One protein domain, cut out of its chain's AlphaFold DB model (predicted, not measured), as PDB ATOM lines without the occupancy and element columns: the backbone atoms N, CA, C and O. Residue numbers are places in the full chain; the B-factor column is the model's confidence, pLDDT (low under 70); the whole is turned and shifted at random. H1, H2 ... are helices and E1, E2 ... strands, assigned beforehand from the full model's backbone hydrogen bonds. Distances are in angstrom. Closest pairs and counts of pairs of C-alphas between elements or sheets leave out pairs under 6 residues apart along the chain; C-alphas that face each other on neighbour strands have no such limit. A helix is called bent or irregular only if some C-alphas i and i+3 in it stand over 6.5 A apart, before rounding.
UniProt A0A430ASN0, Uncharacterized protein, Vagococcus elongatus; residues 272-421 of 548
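AT A GLANCE: This is residues 272 to 421 of the 548 residues of an uncharacterized protein of Vagococcus elongatus (UniProt A0A430ASN0). The model is a long two-part rod: a strongly twisted sheet, with H1 over one face, makes one end, and the helices H2, H4 and H5b pack together toward the other, where H3 lies. The long helix H5 runs nearly straight from the sheet, where its arm H5a packs on the face opposite H1, into the helical end. The printed part has 150 residues, with five named helices and five named strands in the order H1 E1 E2 E3 H2 H3 H4 E4 E5 H5; the class is mixed, helices and strands. The sheet is branched and antiparallel, with the pairs E1 and E3, E2 and E3, E3 and E4, E4 and E5. The whole is loose, with a radius of gyration of the C-alphas of 19.0 A and spans of 61 by 28 by 25 A.

IN THESE COORDINATES: The strands are E1, residues 296 to 300; E2, 304 to 307; E3, 312 to 323, 33.0 A long; E4, 372 to 383, 28.6 A; and E5, 386 to 388. E3 bends by 52 degrees at residue 319 and E4 by 76 degrees at residue 375. H1, residues 272 to 287, begins at C-alpha 272 (6.275, 24.935, 115.495) and is 22.7 A long. H2, residues 326 to 343, is 25.5 A long, and H4, residues 354 to 366, 18.4 A. H3, residues 345 to 349, is irregular, but only just: C-alphas 346 and 349 are 6.6 A apart. H5, residues 391 to 420, was assigned as one helix by its hydrogen bonds but is bent, with C-alphas 399 and 402 6.5 A apart; its arms are H5a, 391 to 399, and H5b, 402 to 420, 25.5 A long, ending at C-alpha 420 (-9.981, 8.174, 67.995).

HOW THE PARTS SIT: E1 and E2 lie on one side of E3, with N 296 and O 321 at 2.8 A and N 304 and O 315 at 2.9 A, and E4 on the other side, with N 318 and O 378 at 2.8 A. E4 and E5 form a hairpin, with N 386 and O 383 at 2.8 A. H1 is on the sheet at a height of 5.1 A, over E4 and across the strands. H5a is on the opposite face, over none of them. H2 and H5b touch at a shallow tilt of 22 degrees, the same way; their closest C-alphas, of Lys 342 and Val 420, are 5.7 A apart. Residues 409 to 413 of H5b touch H4, closest at the C-alphas of Asp 358 and Val 409, 5.8 A. H2 and H3 only just touch, and only at the corner, closest at the C-alphas of Phe 341 and Gly 347, 6.4 A. H1 and H5b are apart. Every O i to N i+4 pair is within hydrogen-bond range in H1, H2, H4, H5a and H5b; H3 has 0 of 1, and 0 of 2 O i to N i+3 pairs.

THE WHOLE: The C-alphas farthest apart, of Glu 309 and Lys 345, are 63.9 A from each other. The printed part has no cut and no long link. Its mean pLDDT is 91.4; residues 309 to 312 and 346 to 347 are under 70.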
ATOM      1  N   TYR A 272       5.830  26.099 116.260       87.12
ATOM      2  CA  TYR A 272       6.275  24.935 115.495       87.12
ATOM      3  C   TYR A 272       5.142  23.915 115.306       87.12
ATOM      4  O   TYR A 272       4.957  23.394 114.208       87.12
ATOM      5  N   GLN A 273       4.313  23.678 116.329       89.56
ATOM      6  CA  GLN A 273       3.127  22.824 116.198       89.56
ATOM      7  C   GLN A 273       2.146  23.356 115.150       89.56
ATOM      8  O   GLN A 273       1.566  22.575 114.395       89.56
ATOM      9  N   LYS A 274       1.953  24.679 115.100       90.81
ATOM     10  CA  LYS A 274       1.126  25.342 114.084       90.81
ATOM     11  C   LYS A 274       1.727  25.173 112.687       90.81
ATOM     12  O   LYS A 274       0.993  24.886 111.743       90.81
ATOM     13  N   PHE A 275       3.050  25.290 112.567       90.69
ATOM     14  CA  PHE A 275       3.787  25.026 111.332       90.69
ATOM     15  C   PHE A 275       3.607  23.569 110.850       90.69
ATOM     16  O   PHE A 275       3.193  23.347 109.709       90.69
ATOM     17  N   ASP A 276       3.863  22.576 111.712       89.75
ATOM     18  CA  ASP A 276       3.735  21.148 111.371       89.75
ATOM     19  C   ASP A 276       2.287  20.798 110.995       89.75
ATOM     20  O   ASP A 276       2.039  20.099 110.009       89.75
ATOM     21  N   PHE A 277       1.318  21.377 111.710       93.19
ATOM     22  CA  PHE A 277      -0.096  21.283 111.369       93.19
ATOM     23  C   PHE A 277      -0.395  21.808 109.955       93.19
ATOM     24  O   PHE A 277      -0.997  21.084 109.163       93.19
ATOM     25  N   ILE A 278       0.044  23.026 109.605       93.06
ATOM     26  CA  ILE A 278      -0.170  23.615 108.268       93.06
ATOM     27  C   ILE A 278       0.441  22.729 107.179       93.06
ATOM     28  O   ILE A 278      -0.189  22.485 106.146       93.06
ATOM     29  N   LYS A 279       1.654  22.217 107.415       92.25
ATOM     30  CA  LYS A 279       2.349  21.332 106.477       92.25
ATOM     31  C   LYS A 279       1.540  20.073 106.185       92.25
ATOM     32  O   LYS A 279       1.320  19.744 105.019       92.25
ATOM     33  N   ARG A 280       1.082  19.394 107.232       93.62
ATOM     34  CA  ARG A 280       0.304  18.154 107.116       93.62
ATOM     35  C   ARG A 280      -1.076  18.404 106.534       93.62
ATOM     36  O   ARG A 280      -1.521  17.645 105.685       93.62
ATOM     37  N   LEU A 281      -1.711  19.510 106.912       94.62
ATOM     38  CA  LEU A 281      -2.986  19.915 106.338       94.62
ATOM     39  C   LEU A 281      -2.872  20.130 104.828       94.62
ATOM     40  O   LEU A 281      -3.715  19.647 104.082       94.62
ATOM     41  N   LYS A 282      -1.818  20.803 104.353       93.19
ATOM     42  CA  LYS A 282      -1.585  20.978 102.911       93.19
ATOM     43  C   LYS A 282      -1.420  19.637 102.193       93.19
ATOM     44  O   LYS A 282      -1.946  19.478 101.097       93.19
ATOM     45  N   GLN A 283      -0.699  18.689 102.794       92.44
ATOM     46  CA  GLN A 283      -0.532  17.343 102.234       92.44
ATOM     47  C   GLN A 283      -1.867  16.594 102.156       92.44
ATOM     48  O   GLN A 283      -2.166  16.010 101.119       92.44
ATOM     49  N   GLU A 284      -2.682  16.678 103.205       94.44
ATOM     50  CA  GLU A 284      -3.988  16.016 103.270       94.44
ATOM     51  C   GLU A 284      -5.016  16.641 102.311       94.44
ATOM     52  O   GLU A 284      -5.772  15.944 101.640       94.44
ATOM     53  N   LEU A 285      -5.019  17.969 102.167       93.75
ATOM     54  CA  LEU A 285      -5.846  18.652 101.164       93.75
ATOM     55  C   LEU A 285      -5.396  18.318  99.731       93.75
ATOM     56  O   LEU A 285      -6.217  18.247  98.822       93.75
ATOM     57  N   ALA A 286      -4.095  18.111  99.510       91.56
ATOM     58  CA  ALA A 286      -3.569  17.729  98.204       91.56
ATOM     59  C   ALA A 286      -3.856  16.260  97.854       91.56
ATOM     60  O   ALA A 286      -4.078  15.960  96.688       91.56
ATOM     61  N   SER A 287      -3.869  15.348  98.830       89.88
ATOM     62  CA  SER A 287      -4.154  13.923  98.591       89.88
ATOM     63  C   SER A 287      -5.630  13.648  98.287       89.88
ATOM     64  O   SER A 287      -5.960  12.644  97.656       89.88
ATOM     65  N   THR A 288      -6.519  14.540  98.720       88.31
ATOM     66  CA  THR A 288      -7.976  14.403  98.594       88.31
ATOM     67  C   THR A 288      -8.562  15.129  97.379       88.31
ATOM     68  O   THR A 288      -9.757  15.016  97.116       88.31
ATOM     69  N   SER A 289      -7.741  15.841  96.600       89.38
ATOM     70  CA  SER A 289      -8.165  16.615  95.427       89.38
ATOM     71  C   SER A 289      -7.291  16.314  94.208       89.38
ATOM     72  O   SER A 289      -6.097  16.069  94.369       89.38
ATOM     73  N   PRO A 290      -7.825  16.435  92.977       89.94
ATOM     74  CA  PRO A 290      -6.991  16.564  91.788       89.94
ATOM     75  C   PRO A 290      -5.940  17.667  91.955       89.94
ATOM     76  O   PRO A 290      -6.161  18.671  92.654       89.94
ATOM     77  N   ASN A 291      -4.795  17.490  91.295       88.25
ATOM     78  CA  ASN A 291      -3.672  18.424  91.384       88.25
ATOM     79  C   ASN A 291      -4.102  19.853  91.029       88.25
ATOM     80  O   ASN A 291      -4.805  20.080  90.051       88.25
ATOM     81  N   GLY A 292      -3.646  20.833  91.810       86.44
ATOM     82  CA  GLY A 292      -3.958  22.246  91.575       86.44
ATOM     83  C   GLY A 292      -5.355  22.687  92.027       86.44
ATOM     84  O   GLY A 292      -5.620  23.882  92.012       86.44
ATOM     85  N   MET A 293      -6.222  21.774  92.487       93.31
ATOM     86  CA  MET A 293      -7.581  22.117  92.944       93.31
ATOM     87  C   MET A 293      -7.791  22.030  94.457       93.31
ATOM     88  O   MET A 293      -8.884  22.310  94.948       93.31
ATOM     89  N   ALA A 294      -6.749  21.668  95.207       93.81
ATOM     90  CA  ALA A 294      -6.817  21.640  96.660       93.81
ATOM     91  C   ALA A 294      -7.205  23.030  97.212       93.81
ATOM     92  O   ALA A 294      -6.698  24.042  96.706       93.81
ATOM     93  N   PRO A 295      -8.057  23.103  98.253       95.00
ATOM     94  CA  PRO A 295      -8.398  24.364  98.900       95.00
ATOM     95  C   PRO A 295      -7.159  25.124  99.388       95.00
ATOM     96  O   PRO A 295      -6.192  24.533  99.882       95.00
ATOM     97  N   LYS A 296      -7.200  26.454  99.290       94.75
ATOM     98  CA  LYS A 296      -6.173  27.332  99.857       94.75
ATOM     99  C   LYS A 296      -6.426  27.539 101.341       94.75
ATOM    100  O   LYS A 296      -7.545  27.816 101.760       94.75
ATOM    101  N   ILE A 297      -5.372  27.439 102.137       95.88
ATOM    102  CA  ILE A 297      -5.376  27.815 103.544       95.88
ATOM    103  C   ILE A 297      -5.193  29.332 103.578       95.88
ATOM    104  O   ILE A 297      -4.151  29.822 103.161       95.88
ATOM    105  N   ILE A 298      -6.198  30.063 104.054       96.00
ATOM    106  CA  ILE A 298      -6.162  31.530 104.164       96.00
ATOM    107  C   ILE A 298      -5.706  31.952 105.555       96.00
ATOM    108  O   ILE A 298      -4.896  32.859 105.716       96.00
ATOM    109  N   GLU A 299      -6.221  31.280 106.582       95.50
ATOM    110  CA  GLU A 299      -5.951  31.625 107.973       95.50
ATOM    111  C   GLU A 299      -5.960  30.365 108.838       95.50
ATOM    112  O   GLU A 299      -6.849  29.521 108.716       95.50
ATOM    113  N   VAL A 300      -5.001  30.265 109.760       95.31
ATOM    114  CA  VAL A 300      -5.009  29.269 110.838       95.31
ATOM    115  C   VAL A 300      -5.035  30.004 112.171       95.31
ATOM    116  O   VAL A 300      -4.060  30.661 112.553       95.31
ATOM    117  N   LYS A 301      -6.161  29.900 112.879       94.94
ATOM    118  CA  LYS A 301      -6.358  30.515 114.199       94.94
ATOM    119  C   LYS A 301      -5.696  29.685 115.291       94.94
ATOM    120  O   LYS A 301      -5.274  28.559 115.056       94.94
ATOM    121  N   GLU A 302      -5.612  30.245 116.493       93.00
ATOM    122  CA  GLU A 302      -4.984  29.570 117.629       93.00
ATOM    123  C   GLU A 302      -5.648  28.238 117.991       93.00
ATOM    124  O   GLU A 302      -6.873  28.074 117.900       93.00
ATOM    125  N   LYS A 303      -4.802  27.293 118.419       92.88
ATOM    126  CA  LYS A 303      -5.173  25.929 118.804       92.88
ATOM    127  C   LYS A 303      -6.193  25.969 119.944       92.88
ATOM    128  O   LYS A 303      -5.958  26.581 120.985       92.88
ATOM    129  N   LYS A 304      -7.324  25.281 119.782       93.50
ATOM    130  CA  LYS A 304      -8.376  25.176 120.804       93.50
ATOM    131  C   LYS A 304      -8.495  23.742 121.301       93.50
ATOM    132  O   LYS A 304      -8.333  22.788 120.544       93.50
ATOM    133  N   LYS A 305      -8.802  23.590 122.589       91.38
ATOM    134  CA  LYS A 305      -9.093  22.294 123.209       91.38
ATOM    135  C   LYS A 305     -10.593  22.020 123.132       91.38
ATOM    136  O   LYS A 305     -11.387  22.854 123.569       91.38
ATOM    137  N   GLU A 306     -10.992  20.867 122.603       86.62
ATOM    138  CA  GLU A 306     -12.383  20.412 122.658       86.62
ATOM    139  C   GLU A 306     -12.542  19.450 123.842       86.62
ATOM    140  O   GLU A 306     -11.849  18.438 123.935       86.62
ATOM    141  N   LYS A 307     -13.432  19.768 124.789       78.56
ATOM    142  CA  LYS A 307     -13.765  18.846 125.882       78.56
ATOM    143  C   LYS A 307     -14.721  17.780 125.342       78.56
ATOM    144  O   LYS A 307     -15.925  18.013 125.299       78.56
ATOM    145  N   LYS A 308     -14.192  16.630 124.930       75.94
ATOM    146  CA  LYS A 308     -14.971  15.402 124.706       75.94
ATOM    147  C   LYS A 308     -14.472  14.316 125.655       75.94
ATOM    148  O   LYS A 308     -13.288  14.266 125.963       75.94
ATOM    149  N   GLU A 309     -15.389  13.477 126.128       60.00
ATOM    150  CA  GLU A 309     -15.199  12.578 127.280       60.00
ATOM    151  C   GLU A 309     -14.131  11.488 127.095       60.00
ATOM    152  O   GLU A 309     -13.740  10.868 128.078       60.00
ATOM    153  N   VAL A 310     -13.636  11.260 125.873       65.94
ATOM    154  CA  VAL A 310     -12.792  10.088 125.577       65.94
ATOM    155  C   VAL A 310     -11.374  10.452 125.113       65.94
ATOM    156  O   VAL A 310     -10.454   9.686 125.370       65.94
ATOM    157  N   PHE A 311     -11.145  11.634 124.522       64.50
ATOM    158  CA  PHE A 311      -9.810  12.055 124.065       64.50
ATOM    159  C   PHE A 311      -9.610  13.573 124.190       64.50
ATOM    160  O   PHE A 311     -10.500  14.359 123.858       64.50
ATOM    161  N   ASN A 312      -8.423  13.997 124.646       68.69
ATOM    162  CA  ASN A 312      -7.993  15.401 124.637       68.69
ATOM    163  C   ASN A 312      -7.698  15.841 123.191       68.69
ATOM    164  O   ASN A 312      -6.541  15.999 122.804       68.69
ATOM    165  N   ASN A 313      -8.745  16.042 122.394       81.25
ATOM    166  CA  ASN A 313      -8.588  16.472 121.013       81.25
ATOM    167  C   ASN A 313      -8.365  17.982 120.954       81.25
ATOM    168  O   ASN A 313      -9.146  18.789 121.474       81.25
ATOM    169  N   TYR A 314      -7.279  18.356 120.293       90.31
ATOM    170  CA  TYR A 314      -7.031  19.725 119.891       90.31
ATOM    171  C   TYR A 314      -7.492  19.911 118.451       90.31
ATOM    172  O   TYR A 314      -7.386  19.004 117.623       90.31
ATOM    173  N   TYR A 315      -7.992  21.102 118.153       93.94
ATOM    174  CA  TYR A 315      -8.334  21.484 116.795       93.94
ATOM    175  C   TYR A 315      -7.834  22.888 116.489       93.94
ATOM    176  O   TYR A 315      -7.712  23.738 117.378       93.94
ATOM    177  N   TYR A 316      -7.593  23.127 115.209       95.50
ATOM    178  CA  TYR A 316      -7.359  24.452 114.666       95.50
ATOM    179  C   TYR A 316      -8.616  24.899 113.912       95.50
ATOM    180  O   TYR A 316      -9.110  24.154 113.059       95.50
ATOM    181  N   PRO A 317      -9.177  26.084 114.215       96.31
ATOM    182  CA  PRO A 317     -10.091  26.750 113.300       96.31
ATOM    183  C   PRO A 317      -9.284  27.231 112.091       96.31
ATOM    184  O   PRO A 317      -8.357  28.033 112.238       96.31
ATOM    185  N   VAL A 318      -9.620  26.719 110.913       96.88
ATOM    186  CA  VAL A 318      -8.927  27.028 109.661       96.88
ATOM    187  C   VAL A 318      -9.906  27.639 108.681       96.88
ATOM    188  O   VAL A 318     -10.967  27.073 108.432       96.88
ATOM    189  N   LYS A 319      -9.539  28.781 108.109       97.25
ATOM    190  CA  LYS A 319     -10.263  29.393 107.001       97.25
ATOM    191  C   LYS A 319      -9.695  28.846 105.693       97.25
ATOM    192  O   LYS A 319      -8.524  29.076 105.388       97.25
ATOM    193  N   LEU A 320     -10.512  28.096 104.962       96.75
ATOM    194  CA  LEU A 320     -10.188  27.536 103.654       96.75
ATOM    195  C   LEU A 320     -10.914  28.314 102.559       96.75
ATOM    196  O   LEU A 320     -12.058  28.712 102.753       96.75
ATOM    197  N   GLU A 321     -10.276  28.490 101.410       95.56
ATOM    198  CA  GLU A 321     -10.870  29.056 100.198       95.56
ATOM    199  C   GLU A 321     -10.875  27.992  99.095       95.56
ATOM    200  O   GLU A 321      -9.849  27.363  98.816       95.56
ATOM    201  N   PHE A 322     -12.038  27.752  98.494       94.81
ATOM    202  CA  PHE A 322     -12.266  26.640  97.572       94.81
ATOM    203  C   PHE A 322     -12.184  27.096  96.115       94.81
ATOM    204  O   PHE A 322     -12.337  28.272  95.794       94.81
ATOM    205  N   VAL A 323     -11.946  26.161  95.200       94.81
ATOM    206  CA  VAL A 323     -11.985  26.469  93.768       94.81
ATOM    207  C   VAL A 323     -13.431  26.714  93.329       94.81
ATOM    208  O   VAL A 323     -14.338  25.972  93.703       94.81
ATOM    209  N   THR A 324     -13.651  27.743  92.511       94.94
ATOM    210  CA  THR A 324     -14.994  28.169  92.069       94.94
ATOM    211  C   THR A 324     -15.253  27.957  90.583       94.94
ATOM    212  O   THR A 324     -16.393  27.712  90.197       94.94
ATOM    213  N   ASP A 325     -14.210  27.981  89.755       95.62
ATOM    214  CA  ASP A 325     -14.289  27.856  88.295       95.62
ATOM    215  C   ASP A 325     -13.895  26.460  87.779       95.62
ATOM    216  O   ASP A 325     -13.709  26.269  86.576       95.62
ATOM    217  N   TYR A 326     -13.788  25.461  88.667       94.81
ATOM    218  CA  TYR A 326     -13.284  24.129  88.317       94.81
ATOM    219  C   TYR A 326     -14.059  23.482  87.166       94.81
ATOM    220  O   TYR A 326     -13.434  22.863  86.318       94.81
ATOM    221  N   LYS A 327     -15.386  23.650  87.077       95.62
ATOM    222  CA  LYS A 327     -16.195  23.030  86.010       95.62
ATOM    223  C   LYS A 327     -15.802  23.512  84.613       95.62
ATOM    224  O   LYS A 327     -15.577  22.696  83.725       95.62
ATOM    225  N   GLU A 328     -15.695  24.828  84.430       96.69
ATOM    226  CA  GLU A 328     -15.310  25.437  83.151       96.69
ATOM    227  C   GLU A 328     -13.874  25.044  82.782       96.69
ATOM    228  O   GLU A 328     -13.611  24.572  81.677       96.69
ATOM    229  N   LYS A 329     -12.948  25.146  83.743       96.88
ATOM    230  CA  LYS A 329     -11.540  24.792  83.531       96.88
ATOM    231  C   LYS A 329     -11.343  23.308  83.229       96.88
ATOM    232  O   LYS A 329     -10.565  22.975  82.340       96.88
ATOM    233  N   LEU A 330     -12.038  22.417  83.936       96.81
ATOM    234  CA  LEU A 330     -11.990  20.973  83.700       96.81
ATOM    235  C   LEU A 330     -12.513  20.610  82.315       96.81
ATOM    236  O   LEU A 330     -11.894  19.796  81.632       96.81
ATOM    237  N   HIS A 331     -13.606  21.239  81.886       97.12
ATOM    238  CA  HIS A 331     -14.123  21.077  80.533       97.12
ATOM    239  C   HIS A 331     -13.075  21.488  79.485       97.12
ATOM    240  O   HIS A 331     -12.750  20.699  78.599       97.12
ATOM    241  N   ASP A 332     -12.466  22.669  79.627       97.56
ATOM    242  CA  ASP A 332     -11.418  23.146  78.714       97.56
ATOM    243  C   ASP A 332     -10.186  22.231  78.683       97.56
ATOM    244  O   ASP A 332      -9.596  21.998  77.621       97.56
ATOM    245  N   ILE A 333      -9.771  21.718  79.845       97.38
ATOM    246  CA  ILE A 333      -8.679  20.747  79.959       97.38
ATOM    247  C   ILE A 333      -9.058  19.452  79.230       97.38
ATOM    248  O   ILE A 333      -8.259  18.947  78.439       97.38
ATOM    249  N   GLY A 334     -10.279  18.952  79.441       97.56
ATOM    250  CA  GLY A 334     -10.813  17.774  78.765       97.56
ATOM    251  C   GLY A 334     -10.814  17.923  77.243       97.56
ATOM    252  O   GLY A 334     -10.296  17.053  76.547       97.56
ATOM    253  N   GLU A 335     -11.306  19.044  76.712       97.88
ATOM    254  CA  GLU A 335     -11.323  19.313  75.265       97.88
ATOM    255  C   GLU A 335      -9.913  19.416  74.664       97.88
ATOM    256  O   GLU A 335      -9.639  18.874  73.586       97.88
ATOM    257  N   LYS A 336      -8.974  20.050  75.378       97.00
ATOM    258  CA  LYS A 336      -7.561  20.075  74.968       97.00
ATOM    259  C   LYS A 336      -6.969  18.671  74.924       97.00
ATOM    260  O   LYS A 336      -6.237  18.357  73.986       97.00
ATOM    261  N   GLU A 337      -7.279  17.832  75.906       96.31
ATOM    262  CA  GLU A 337      -6.766  16.466  75.970       96.31
ATOM    263  C   GLU A 337      -7.362  15.583  74.863       96.31
ATOM    264  O   GLU A 337      -6.612  14.912  74.152       96.31
ATOM    265  N   LYS A 338      -8.676  15.675  74.607       96.19
ATOM    266  CA  LYS A 338      -9.334  15.034  73.449       96.19
ATOM    267  C   LYS A 338      -8.641  15.401  72.135       96.19
ATOM    268  O   LYS A 338      -8.369  14.527  71.308       96.19
ATOM    269  N   LYS A 339      -8.311  16.685  71.950       95.56
ATOM    270  CA  LYS A 339      -7.588  17.158  70.764       95.56
ATOM    271  C   LYS A 339      -6.185  16.551  70.661       95.56
ATOM    272  O   LYS A 339      -5.823  16.086  69.585       95.56
ATOM    273  N   LYS A 340      -5.419  16.489  71.760       94.25
ATOM    274  CA  LYS A 340      -4.086  15.856  71.758       94.25
ATOM    275  C   LYS A 340      -4.151  14.400  71.299       94.25
ATOM    276  O   LYS A 340      -3.359  14.014  70.445       94.25
ATOM    277  N   PHE A 341      -5.094  13.613  71.821       92.88
ATOM    278  CA  PHE A 341      -5.252  12.216  71.405       92.88
ATOM    279  C   PHE A 341      -5.664  12.089  69.937       92.88
ATOM    280  O   PHE A 341      -5.135  11.234  69.231       92.88
ATOM    281  N   LYS A 342      -6.542  12.972  69.446       91.81
ATOM    282  CA  LYS A 342      -6.929  13.008  68.028       91.81
ATOM    283  C   LYS A 342      -5.733  13.263  67.101       91.81
ATOM    284  O   LYS A 342      -5.619  12.620  66.059       91.81
ATOM    285  N   ASP A 343      -4.846  14.178  67.490       91.44
ATOM    286  CA  ASP A 343      -3.682  14.578  66.690       91.44
ATOM    287  C   ASP A 343      -2.531  13.542  66.755       91.44
ATOM    288  O   ASP A 343      -1.644  13.519  65.895       91.44
ATOM    289  N   GLN A 344      -2.539  12.638  67.743       88.12
ATOM    290  CA  GLN A 344      -1.531  11.589  67.914       88.12
ATOM    291  C   GLN A 344      -1.828  10.346  67.061       88.12
ATOM    292  O   GLN A 344      -2.512   9.419  67.487       88.12
ATOM    293  N   LYS A 345      -1.196  10.253  65.882       73.50
ATOM    294  CA  LYS A 345      -1.318   9.090  64.972       73.50
ATOM    295  C   LYS A 345      -1.033   7.727  65.627       73.50
ATOM    296  O   LYS A 345      -1.633   6.732  65.246       73.50
ATOM    297  N   GLN A 346      -0.116   7.659  66.595       65.19
ATOM    298  CA  GLN A 346       0.234   6.398  67.270       65.19
ATOM    299  C   GLN A 346      -0.813   5.948  68.303       65.19
ATOM    300  O   GLN A 346      -0.929   4.752  68.557       65.19
ATOM    301  N   GLY A 347      -1.596   6.877  68.867       67.56
ATOM    302  CA  GLY A 347      -2.641   6.576  69.853       67.56
ATOM    303  C   GLY A 347      -3.924   6.001  69.246       67.56
ATOM    304  O   GLY A 347      -4.783   5.523  69.976       67.56
ATOM    305  N   GLN A 348      -4.044   6.003  67.917       84.31
ATOM    306  CA  GLN A 348      -5.249   5.573  67.200       84.31
ATOM    307  C   GLN A 348      -5.460   4.054  67.185       84.31
ATOM    308  O   GLN A 348      -6.524   3.600  66.795       84.31
ATOM    309  N   PHE A 349      -4.473   3.252  67.591       84.12
ATOM    310  CA  PHE A 349      -4.520   1.789  67.437       84.12
ATOM    311  C   PHE A 349      -4.468   1.017  68.752       84.12
ATOM    312  O   PHE A 349      -4.574  -0.210  68.750       84.12
ATOM    313  N   TYR A 350      -4.292   1.713  69.873       85.19
ATOM    314  CA  TYR A 350      -4.212   1.085  71.183       85.19
ATOM    315  C   TYR A 350      -5.236   1.717  72.120       85.19
ATOM    316  O   TYR A 350      -5.345   2.943  72.155       85.19
ATOM    317  N   PRO A 351      -5.969   0.908  72.904       85.38
ATOM    318  CA  PRO A 351      -6.837   1.451  73.932       85.38
ATOM    319  C   PRO A 351      -5.987   2.227  74.940       85.38
ATOM    320  O   PRO A 351      -4.983   1.722  75.451       85.38
ATOM    321  N   VAL A 352      -6.395   3.457  75.231       88.31
ATOM    322  CA  VAL A 352      -5.766   4.273  76.269       88.31
ATOM    323  C   VAL A 352      -6.391   3.888  77.604       88.31
ATOM    324  O   VAL A 352      -7.613   3.864  77.744       88.31
ATOM    325  N   SER A 353      -5.560   3.551  78.593       93.25
ATOM    326  CA  SER A 353      -6.068   3.214  79.922       93.25
ATOM    327  C   SER A 353      -6.650   4.446  80.615       93.25
ATOM    328  O   SER A 353      -6.147   5.561  80.448       93.25
ATOM    329  N   LYS A 354      -7.662   4.229  81.466       95.25
ATOM    330  CA  LYS A 354      -8.224   5.278  82.328       95.25
ATOM    331  C   LYS A 354      -7.124   5.993  83.125       95.25
ATOM    332  O   LYS A 354      -7.120   7.215  83.176       95.25
ATOM    333  N   ASP A 355      -6.162   5.245  83.666       95.12
ATOM    334  CA  ASP A 355      -5.058   5.787  84.473       95.12
ATOM    335  C   ASP A 355      -4.145   6.741  83.685       95.12
ATOM    336  O   ASP A 355      -3.608   7.697  84.246       95.12
ATOM    337  N   THR A 356      -3.980   6.509  82.377       94.56
ATOM    338  CA  THR A 356      -3.208   7.408  81.504       94.56
ATOM    339  C   THR A 356      -3.947   8.730  81.314       94.56
ATOM    340  O   THR A 356      -3.347   9.796  81.433       94.56
ATOM    341  N   VAL A 357      -5.259   8.664  81.059       95.88
ATOM    342  CA  VAL A 357      -6.115   9.851  80.926       95.88
ATOM    343  C   VAL A 357      -6.149  10.632  82.241       95.88
ATOM    344  O   VAL A 357      -5.914  11.837  82.238       95.88
ATOM    345  N   ASP A 358      -6.360   9.941  83.361       96.12
ATOM    346  CA  ASP A 358      -6.327  10.508  84.712       96.12
ATOM    347  C   ASP A 358      -5.010  11.245  84.987       96.12
ATOM    348  O   ASP A 358      -5.021  12.424  85.341       96.12
ATOM    349  N   SER A 359      -3.871  10.594  84.728       95.31
ATOM    350  CA  SER A 359      -2.542  11.174  84.947       95.31
ATOM    351  C   SER A 359      -2.308  12.428  84.100       95.31
ATOM    352  O   SER A 359      -1.795  13.429  84.607       95.31
ATOM    353  N   ASN A 360      -2.701  12.404  82.823       95.25
ATOM    354  CA  ASN A 360      -2.551  13.553  81.928       95.25
ATOM    355  C   ASN A 360      -3.437  14.728  82.356       95.25
ATOM    356  O   ASN A 360      -2.975  15.872  82.369       95.25
ATOM    357  N   LEU A 361      -4.691  14.457  82.730       96.12
ATOM    358  CA  LEU A 361      -5.612  15.480  83.219       96.12
ATOM    359  C   LEU A 361      -5.119  16.060  84.548       96.12
ATOM    360  O   LEU A 361      -5.088  17.281  84.695       96.12
ATOM    361  N   ASN A 362      -4.646  15.226  85.477       94.75
ATOM    362  CA  ASN A 362      -4.039  15.670  86.733       94.75
ATOM    363  C   ASN A 362      -2.821  16.572  86.487       94.75
ATOM    364  O   ASN A 362      -2.658  17.598  87.149       94.75
ATOM    365  N   LEU A 363      -1.964  16.235  85.520       95.25
ATOM    366  CA  LEU A 363      -0.838  17.091  85.155       95.25
ATOM    367  C   LEU A 363      -1.312  18.429  84.565       95.25
ATOM    368  O   LEU A 363      -0.824  19.479  84.969       95.25
ATOM    369  N   ALA A 364      -2.309  18.413  83.679       95.50
ATOM    370  CA  ALA A 364      -2.864  19.633  83.096       95.50
ATOM    371  C   ALA A 364      -3.545  20.540  84.137       95.50
ATOM    372  O   ALA A 364      -3.472  21.766  84.035       95.50
ATOM    373  N   CYS A 365      -4.170  19.957  85.164       94.88
ATOM    374  CA  CYS A 365      -4.741  20.716  86.274       94.88
ATOM    375  C   CYS A 365      -3.648  21.418  87.092       94.88
ATOM    376  O   CYS A 365      -3.813  22.579  87.452       94.88
ATOM    377  N   LYS A 366      -2.489  20.780  87.304       92.88
ATOM    378  CA  LYS A 366      -1.344  21.406  87.989       92.88
ATOM    379  C   LYS A 366      -0.877  22.703  87.312       92.88
ATOM    380  O   LYS A 366      -0.501  23.642  88.007       92.88
ATOM    381  N   ASP A 367      -0.924  22.750  85.983       92.12
ATOM    382  CA  ASP A 367      -0.480  23.899  85.183       92.12
ATOM    383  C   ASP A 367      -1.599  24.930  84.935       92.12
ATOM    384  O   ASP A 367      -1.386  25.952  84.279       92.12
ATOM    385  N   THR A 368      -2.807  24.679  85.448       93.69
ATOM    386  CA  THR A 368      -3.967  25.551  85.257       93.69
ATOM    387  C   THR A 368      -4.140  26.491  86.444       93.69
ATOM    388  O   THR A 368      -4.175  26.080  87.600       93.69
ATOM    389  N   SER A 369      -4.292  27.784  86.161       94.75
ATOM    390  CA  SER A 369      -4.676  28.766  87.177       94.75
ATOM    391  C   SER A 369      -6.179  28.691  87.439       94.75
ATOM    392  O   SER A 369      -6.977  29.122  86.602       94.75
ATOM    393  N   PHE A 370      -6.546  28.142  88.594       94.69
ATOM    394  CA  PHE A 370      -7.919  28.115  89.093       94.69
ATOM    395  C   PHE A 370      -8.263  29.389  89.866       94.69
ATOM    396  O   PHE A 370      -7.421  29.969  90.562       94.69
ATOM    397  N   SER A 371      -9.522  29.796  89.766       95.38
ATOM    398  CA  SER A 371     -10.098  30.888  90.542       95.38
ATOM    399  C   SER A 371     -10.608  30.352  91.870       95.38
ATOM    400  O   SER A 371     -11.387  29.397  91.931       95.38
ATOM    401  N   TYR A 372     -10.190  31.002  92.945       94.56
ATOM    402  CA  TYR A 372     -10.577  30.638  94.298       94.56
ATOM    403  C   TYR A 372     -11.620  31.621  94.820       94.56
ATOM    404  O   TYR A 372     -11.627  32.796  94.455       94.56
ATOM    405  N   GLY A 373     -12.537  31.102  95.621       89.12
ATOM    406  CA  GLY A 373     -13.603  31.847  96.265       89.12
ATOM    407  C   GLY A 373     -14.354  30.945  97.240       89.12
ATOM    408  O   GLY A 373     -13.998  29.788  97.442       89.12
ATOM    409  N   ASN A 374     -15.414  31.457  97.860       91.88
ATOM    410  CA  ASN A 374     -16.185  30.729  98.878       91.88
ATOM    411  C   ASN A 374     -15.339  30.312 100.089       91.88
ATOM    412  O   ASN A 374     -15.072  29.135 100.323       91.88
ATOM    413  N   GLU A 375     -14.939  31.294 100.887       96.06
ATOM    414  CA  GLU A 375     -14.226  31.027 102.126       96.06
ATOM    415  C   GLU A 375     -15.123  30.320 103.156       96.06
ATOM    416  O   GLU A 375     -16.265  30.724 103.392       96.06
ATOM    417  N   LYS A 376     -14.590  29.296 103.826       95.88
ATOM    418  CA  LYS A 376     -15.263  28.596 104.925       95.88
ATOM    419  C   LYS A 376     -14.314  28.382 106.088       95.88
ATOM    420  O   LYS A 376     -13.177  27.955 105.911       95.88
ATOM    421  N   GLU A 377     -14.804  28.647 107.293       96.81
ATOM    422  CA  GLU A 377     -14.096  28.287 108.517       96.81
ATOM    423  C   GLU A 377     -14.481  26.868 108.941       96.81
ATOM    424  O   GLU A 377     -15.660  26.555 109.114       96.81
ATOM    425  N   VAL A 378     -13.479  26.013 109.124       96.12
ATOM    426  CA  VAL A 378     -13.642  24.598 109.462       96.12
ATOM    427  C   VAL A 378     -12.791  24.231 110.669       96.12
ATOM    428  O   VAL A 378     -11.733  24.809 110.917       96.12
ATOM    429  N   LYS A 379     -13.263  23.265 111.459       95.81
ATOM    430  CA  LYS A 379     -12.521  22.742 112.609       95.81
ATOM    431  C   LYS A 379     -11.728  21.525 112.171       95.81
ATOM    432  O   LYS A 379     -12.319  20.494 111.860       95.81
ATOM    433  N   ILE A 380     -10.409  21.641 112.179       94.75
ATOM    434  CA  ILE A 380      -9.521  20.564 111.747       94.75
ATOM    435  C   ILE A 380      -8.845  19.966 112.971       94.75
ATOM    436  O   ILE A 380      -8.195  20.680 113.740       94.75
ATOM    437  N   ILE A 381      -9.029  18.662 113.167       92.88
ATOM    438  CA  ILE A 381      -8.480  17.945 114.319       92.88
ATOM    439  C   ILE A 381      -6.999  17.669 114.062       92.88
ATOM    440  O   ILE A 381      -6.625  17.227 112.974       92.88
ATOM    441  N   TYR A 382      -6.176  17.920 115.080       91.75
ATOM    442  CA  TYR A 382      -4.746  17.638 115.063       91.75
ATOM    443  C   TYR A 382      -4.381  16.729 116.236       91.75
ATOM    444  O   TYR A 382      -4.468  17.138 117.399       91.75
ATOM    445  N   TYR A 383      -4.007  15.490 115.926       87.44
ATOM    446  CA  TYR A 383      -3.752  14.435 116.906       87.44
ATOM    447  C   TYR A 383      -2.543  13.609 116.476       87.44
ATOM    448  O   TYR A 383      -2.506  13.184 115.329       87.44
ATOM    449  N   GLU A 384      -1.568  13.403 117.368       87.00
ATOM    450  CA  GLU A 384      -0.354  12.606 117.096       87.00
ATOM    451  C   GLU A 384       0.270  12.903 115.721       87.00
ATOM    452  O   GLU A 384       0.520  12.010 114.915       87.00
ATOM    453  N   HIS A 385       0.468  14.188 115.413       85.50
ATOM    454  CA  HIS A 385       1.025  14.618 114.126       85.50
ATOM    455  C   HIS A 385       0.215  14.156 112.902       85.50
ATOM    456  O   HIS A 385       0.739  14.021 111.800       85.50
ATOM    457  N   SER A 386      -1.079  13.922 113.072       89.06
ATOM    458  CA  SER A 386      -2.012  13.588 112.005       89.06
ATOM    459  C   SER A 386      -3.095  14.653 111.932       89.06
ATOM    460  O   SER A 386      -3.544  15.191 112.949       89.06
ATOM    461  N   VAL A 387      -3.492  14.976 110.706       93.62
ATOM    462  CA  VAL A 387      -4.572  15.914 110.417       93.62
ATOM    463  C   VAL A 387      -5.782  15.108 109.986       93.62
ATOM    464  O   VAL A 387      -5.685  14.285 109.084       93.62
ATOM    465  N   ILE A 388      -6.918  15.344 110.636       93.06
ATOM    466  CA  ILE A 388      -8.182  14.710 110.264       93.06
ATOM    467  C   ILE A 388      -9.090  15.804 109.722       93.06
ATOM    468  O   ILE A 388      -9.494  16.716 110.456       93.06
ATOM    469  N   LEU A 389      -9.388  15.715 108.425       93.56
ATOM    470  CA  LEU A 389     -10.328  16.617 107.778       93.56
ATOM    471  C   LEU A 389     -11.749  16.333 108.283       93.56
ATOM    472  O   LEU A 389     -12.150  15.172 108.398       93.56
ATOM    473  N   PRO A 390     -12.529  17.377 108.599       92.19
ATOM    474  CA  PRO A 390     -13.920  17.197 108.964       92.19
ATOM    475  C   PRO A 390     -14.723  16.733 107.740       92.19
ATOM    476  O   PRO A 390     -14.392  17.064 106.596       92.19
ATOM    477  N   LYS A 391     -15.790  15.966 107.989       91.56
ATOM    478  CA  LYS A 391     -16.586  15.309 106.942       91.56
ATOM    479  C   LYS A 391     -17.121  16.305 105.914       91.56
ATOM    480  O   LYS A 391     -17.225  15.978 104.738       91.56
ATOM    481  N   GLU A 392     -17.442  17.519 106.345       89.50
ATOM    482  CA  GLU A 392     -17.955  18.580 105.482       89.50
ATOM    483  C   GLU A 392     -16.922  19.012 104.428       89.50
ATOM    484  O   GLU A 392     -17.290  19.218 103.277       89.50
ATOM    485  N   VAL A 393     -15.633  19.084 104.794       89.44
ATOM    486  CA  VAL A 393     -14.543  19.418 103.859       89.44
ATOM    487  C   VAL A 393     -14.327  18.279 102.875       89.44
ATOM    488  O   VAL A 393     -14.288  18.517 101.670       89.44
ATOM    489  N   SER A 394     -14.241  17.040 103.371       87.88
ATOM    490  CA  SER A 394     -14.073  15.877 102.496       87.88
ATOM    491  C   SER A 394     -15.258  15.716 101.546       87.88
ATOM    492  O   SER A 394     -15.061  15.476 100.364       87.88
ATOM    493  N   GLU A 395     -16.492  15.911 102.023       87.75
ATOM    494  CA  GLU A 395     -17.682  15.814 101.176       87.75
ATOM    495  C   GLU A 395     -17.728  16.910 100.110       87.75
ATOM    496  O   GLU A 395     -18.149  16.628  98.994       87.75
ATOM    497  N   GLU A 396     -17.307  18.136 100.415       84.88
ATOM    498  CA  GLU A 396     -17.241  19.218  99.426       84.88
ATOM    499  C   GLU A 396     -16.168  18.963  98.354       84.88
ATOM    500  O   GLU A 396     -16.387  19.228  97.170       84.88
ATOM    501  N   MET A 397     -15.033  18.376  98.731       86.00
ATOM    502  CA  MET A 397     -13.984  18.002  97.777       86.00
ATOM    503  C   MET A 397     -14.400  16.793  96.923       86.00
ATOM    504  O   MET A 397     -14.307  16.843  95.693       86.00
ATOM    505  N   ASP A 398     -14.942  15.747  97.553       81.12
ATOM    506  CA  ASP A 398     -15.344  14.509  96.883       81.12
ATOM    507  C   ASP A 398     -16.596  14.687  96.010       81.12
ATOM    508  O   ASP A 398     -16.607  14.269  94.850       81.12
ATOM    509  N   LYS A 399     -17.672  15.298  96.531       78.31
ATOM    510  CA  LYS A 399     -18.970  15.354  95.826       78.31
ATOM    511  C   LYS A 399     -18.975  16.320  94.647       78.31
ATOM    512  O   LYS A 399     -19.820  16.165  93.769       78.31
ATOM    513  N   THR A 400     -18.093  17.318  94.638       83.75
ATOM    514  CA  THR A 400     -18.143  18.394  93.640       83.75
ATOM    515  C   THR A 400     -16.929  18.409  92.727       83.75
ATOM    516  O   THR A 400     -17.100  18.328  91.518       83.75
ATOM    517  N   VAL A 401     -15.709  18.471  93.262       90.75
ATOM    518  CA  VAL A 401     -14.512  18.608  92.416       90.75
ATOM    519  C   VAL A 401     -14.086  17.260  91.847       90.75
ATOM    520  O   VAL A 401     -13.928  17.121  90.635       90.75
ATOM    521  N   LYS A 402     -13.941  16.249  92.708       90.81
ATOM    522  CA  LYS A 402     -13.500  14.916  92.288       90.81
ATOM    523  C   LYS A 402     -14.506  14.237  91.365       90.81
ATOM    524  O   LYS A 402     -14.104  13.700  90.342       90.81
ATOM    525  N   ALA A 403     -15.799  14.322  91.681       92.06
ATOM    526  CA  ALA A 403     -16.851  13.772  90.828       92.06
ATOM    527  C   ALA A 403     -16.841  14.372  89.408       92.06
ATOM    528  O   ALA A 403     -16.976  13.636  88.434       92.06
ATOM    529  N   GLU A 404     -16.641  15.689  89.277       95.25
ATOM    530  CA  GLU A 404     -16.540  16.345  87.965       95.25
ATOM    531  C   GLU A 404     -15.235  15.975  87.248       95.25
ATOM    532  O   GLU A 404     -15.248  15.706  86.050       95.25
ATOM    533  N   PHE A 405     -14.111  15.877  87.967       96.00
ATOM    534  CA  PHE A 405     -12.850  15.393  87.397       96.00
ATOM    535  C   PHE A 405     -12.982  13.955  86.866       96.00
ATOM    536  O   PHE A 405     -12.637  13.691  85.716       96.00
ATOM    537  N   ASP A 406     -13.551  13.044  87.659       95.19
ATOM    538  CA  ASP A 406     -13.825  11.657  87.267       95.19
ATOM    539  C   ASP A 406     -14.757  11.579  86.048       95.19
ATOM    540  O   ASP A 406     -14.583  10.715  85.180       95.19
ATOM    541  N   GLN A 407     -15.733  12.489  85.958       96.56
ATOM    542  CA  GLN A 407     -16.613  12.593  84.798       96.56
ATOM    543  C   GLN A 407     -15.844  13.047  83.550       96.56
ATOM    544  O   GLN A 407     -16.002  12.427  82.501       96.56
ATOM    545  N   VAL A 408     -14.941  14.028  83.653       97.56
ATOM    546  CA  VAL A 408     -14.080  14.425  82.522       97.56
ATOM    547  C   VAL A 408     -13.143  13.289  82.106       97.56
ATOM    548  O   VAL A 408     -13.010  13.024  80.912       97.56
ATOM    549  N   VAL A 409     -12.542  12.561  83.056       97.31
ATOM    550  CA  VAL A 409     -11.732  11.363  82.759       97.31
ATOM    551  C   VAL A 409     -12.551  10.359  81.948       97.31
ATOM    552  O   VAL A 409     -12.079   9.839  80.931       97.31
ATOM    553  N   LYS A 410     -13.790  10.096  82.374       97.00
ATOM    554  CA  LYS A 410     -14.711   9.202  81.670       97.00
ATOM    555  C   LYS A 410     -15.041   9.721  80.269       97.00
ATOM    556  O   LYS A 410     -14.910   8.958  79.315       97.00
ATOM    557  N   ASP A 411     -15.398  10.992  80.127       97.50
ATOM    558  CA  ASP A 411     -15.780  11.596  78.845       97.50
ATOM    559  C   ASP A 411     -14.627  11.592  77.836       97.50
ATOM    560  O   ASP A 411     -14.829  11.313  76.653       97.50
ATOM    561  N   VAL A 412     -13.402  11.874  78.290       96.88
ATOM    562  CA  VAL A 412     -12.195  11.795  77.457       96.88
ATOM    563  C   VAL A 412     -11.920  10.344  77.057       96.88
ATOM    564  O   VAL A 412     -11.663  10.078  75.886       96.88
ATOM    565  N   THR A 413     -12.029   9.395  77.990       95.62
ATOM    566  CA  THR A 413     -11.823   7.963  77.703       95.62
ATOM    567  C   THR A 413     -12.844   7.441  76.688       95.62
ATOM    568  O   THR A 413     -12.472   6.774  75.723       95.62
ATOM    569  N   GLU A 414     -14.126   7.773  76.859       95.56
ATOM    570  CA  GLU A 414     -15.184   7.396  75.916       95.56
ATOM    571  C   GLU A 414     -14.996   8.046  74.543       95.56
ATOM    572  O   GLU A 414     -15.222   7.392  73.527       95.56
ATOM    573  N   TYR A 415     -14.570   9.312  74.502       95.81
ATOM    574  CA  TYR A 415     -14.236   9.988  73.252       95.81
ATOM    575  C   TYR A 415     -13.094   9.274  72.521       95.81
ATOM    576  O   TYR A 415     -13.189   9.055  71.317       95.81
ATOM    577  N   ILE A 416     -12.039   8.863  73.232       93.81
ATOM    578  CA  ILE A 416     -10.923   8.131  72.622       93.81
ATOM    579  C   ILE A 416     -11.412   6.804  72.025       93.81
ATOM    580  O   ILE A 416     -11.110   6.530  70.867       93.81
ATOM    581  N   ASP A 417     -12.204   6.006  72.755       92.00
ATOM    582  CA  ASP A 417     -12.709   4.717  72.242       92.00
ATOM    583  C   ASP A 417     -13.647   4.863  71.033       92.00
ATOM    584  O   ASP A 417     -13.642   4.020  70.132       92.00
ATOM    585  N   LYS A 418     -14.474   5.914  71.021       93.19
ATOM    586  CA  LYS A 418     -15.497   6.120  69.986       93.19
ATOM    587  C   LYS A 418     -14.955   6.832  68.747       93.19
ATOM    588  O   LYS A 418     -15.283   6.424  67.639       93.19
ATOM    589  N   GLU A 419     -14.151   7.876  68.934       93.69
ATOM    590  CA  GLU A 419     -13.796   8.834  67.875       93.69
ATOM    591  C   GLU A 419     -12.324   8.764  67.444       93.69
ATOM    592  O   GLU A 419     -11.981   9.250  66.367       93.69
ATOM    593  N   VAL A 420     -11.432   8.206  68.273       92.12
ATOM    594  CA  VAL A 420      -9.981   8.174  67.995       92.12
ATOM    595  C   VAL A 420      -9.492   6.762  67.680       92.12
ATOM    596  O   VAL A 420      -8.647   6.592  66.801       92.12
ATOM    597  N   LEU A 421     -10.002   5.752  68.387       92.19
ATOM    598  CA  LEU A 421      -9.566   4.370  68.246       92.19
ATOM    599  C   LEU A 421     -10.087   3.762  66.935       92.19
ATOM    600  O   LEU A 421     -11.278   3.492  66.771       92.19
TER     601      LEU A 421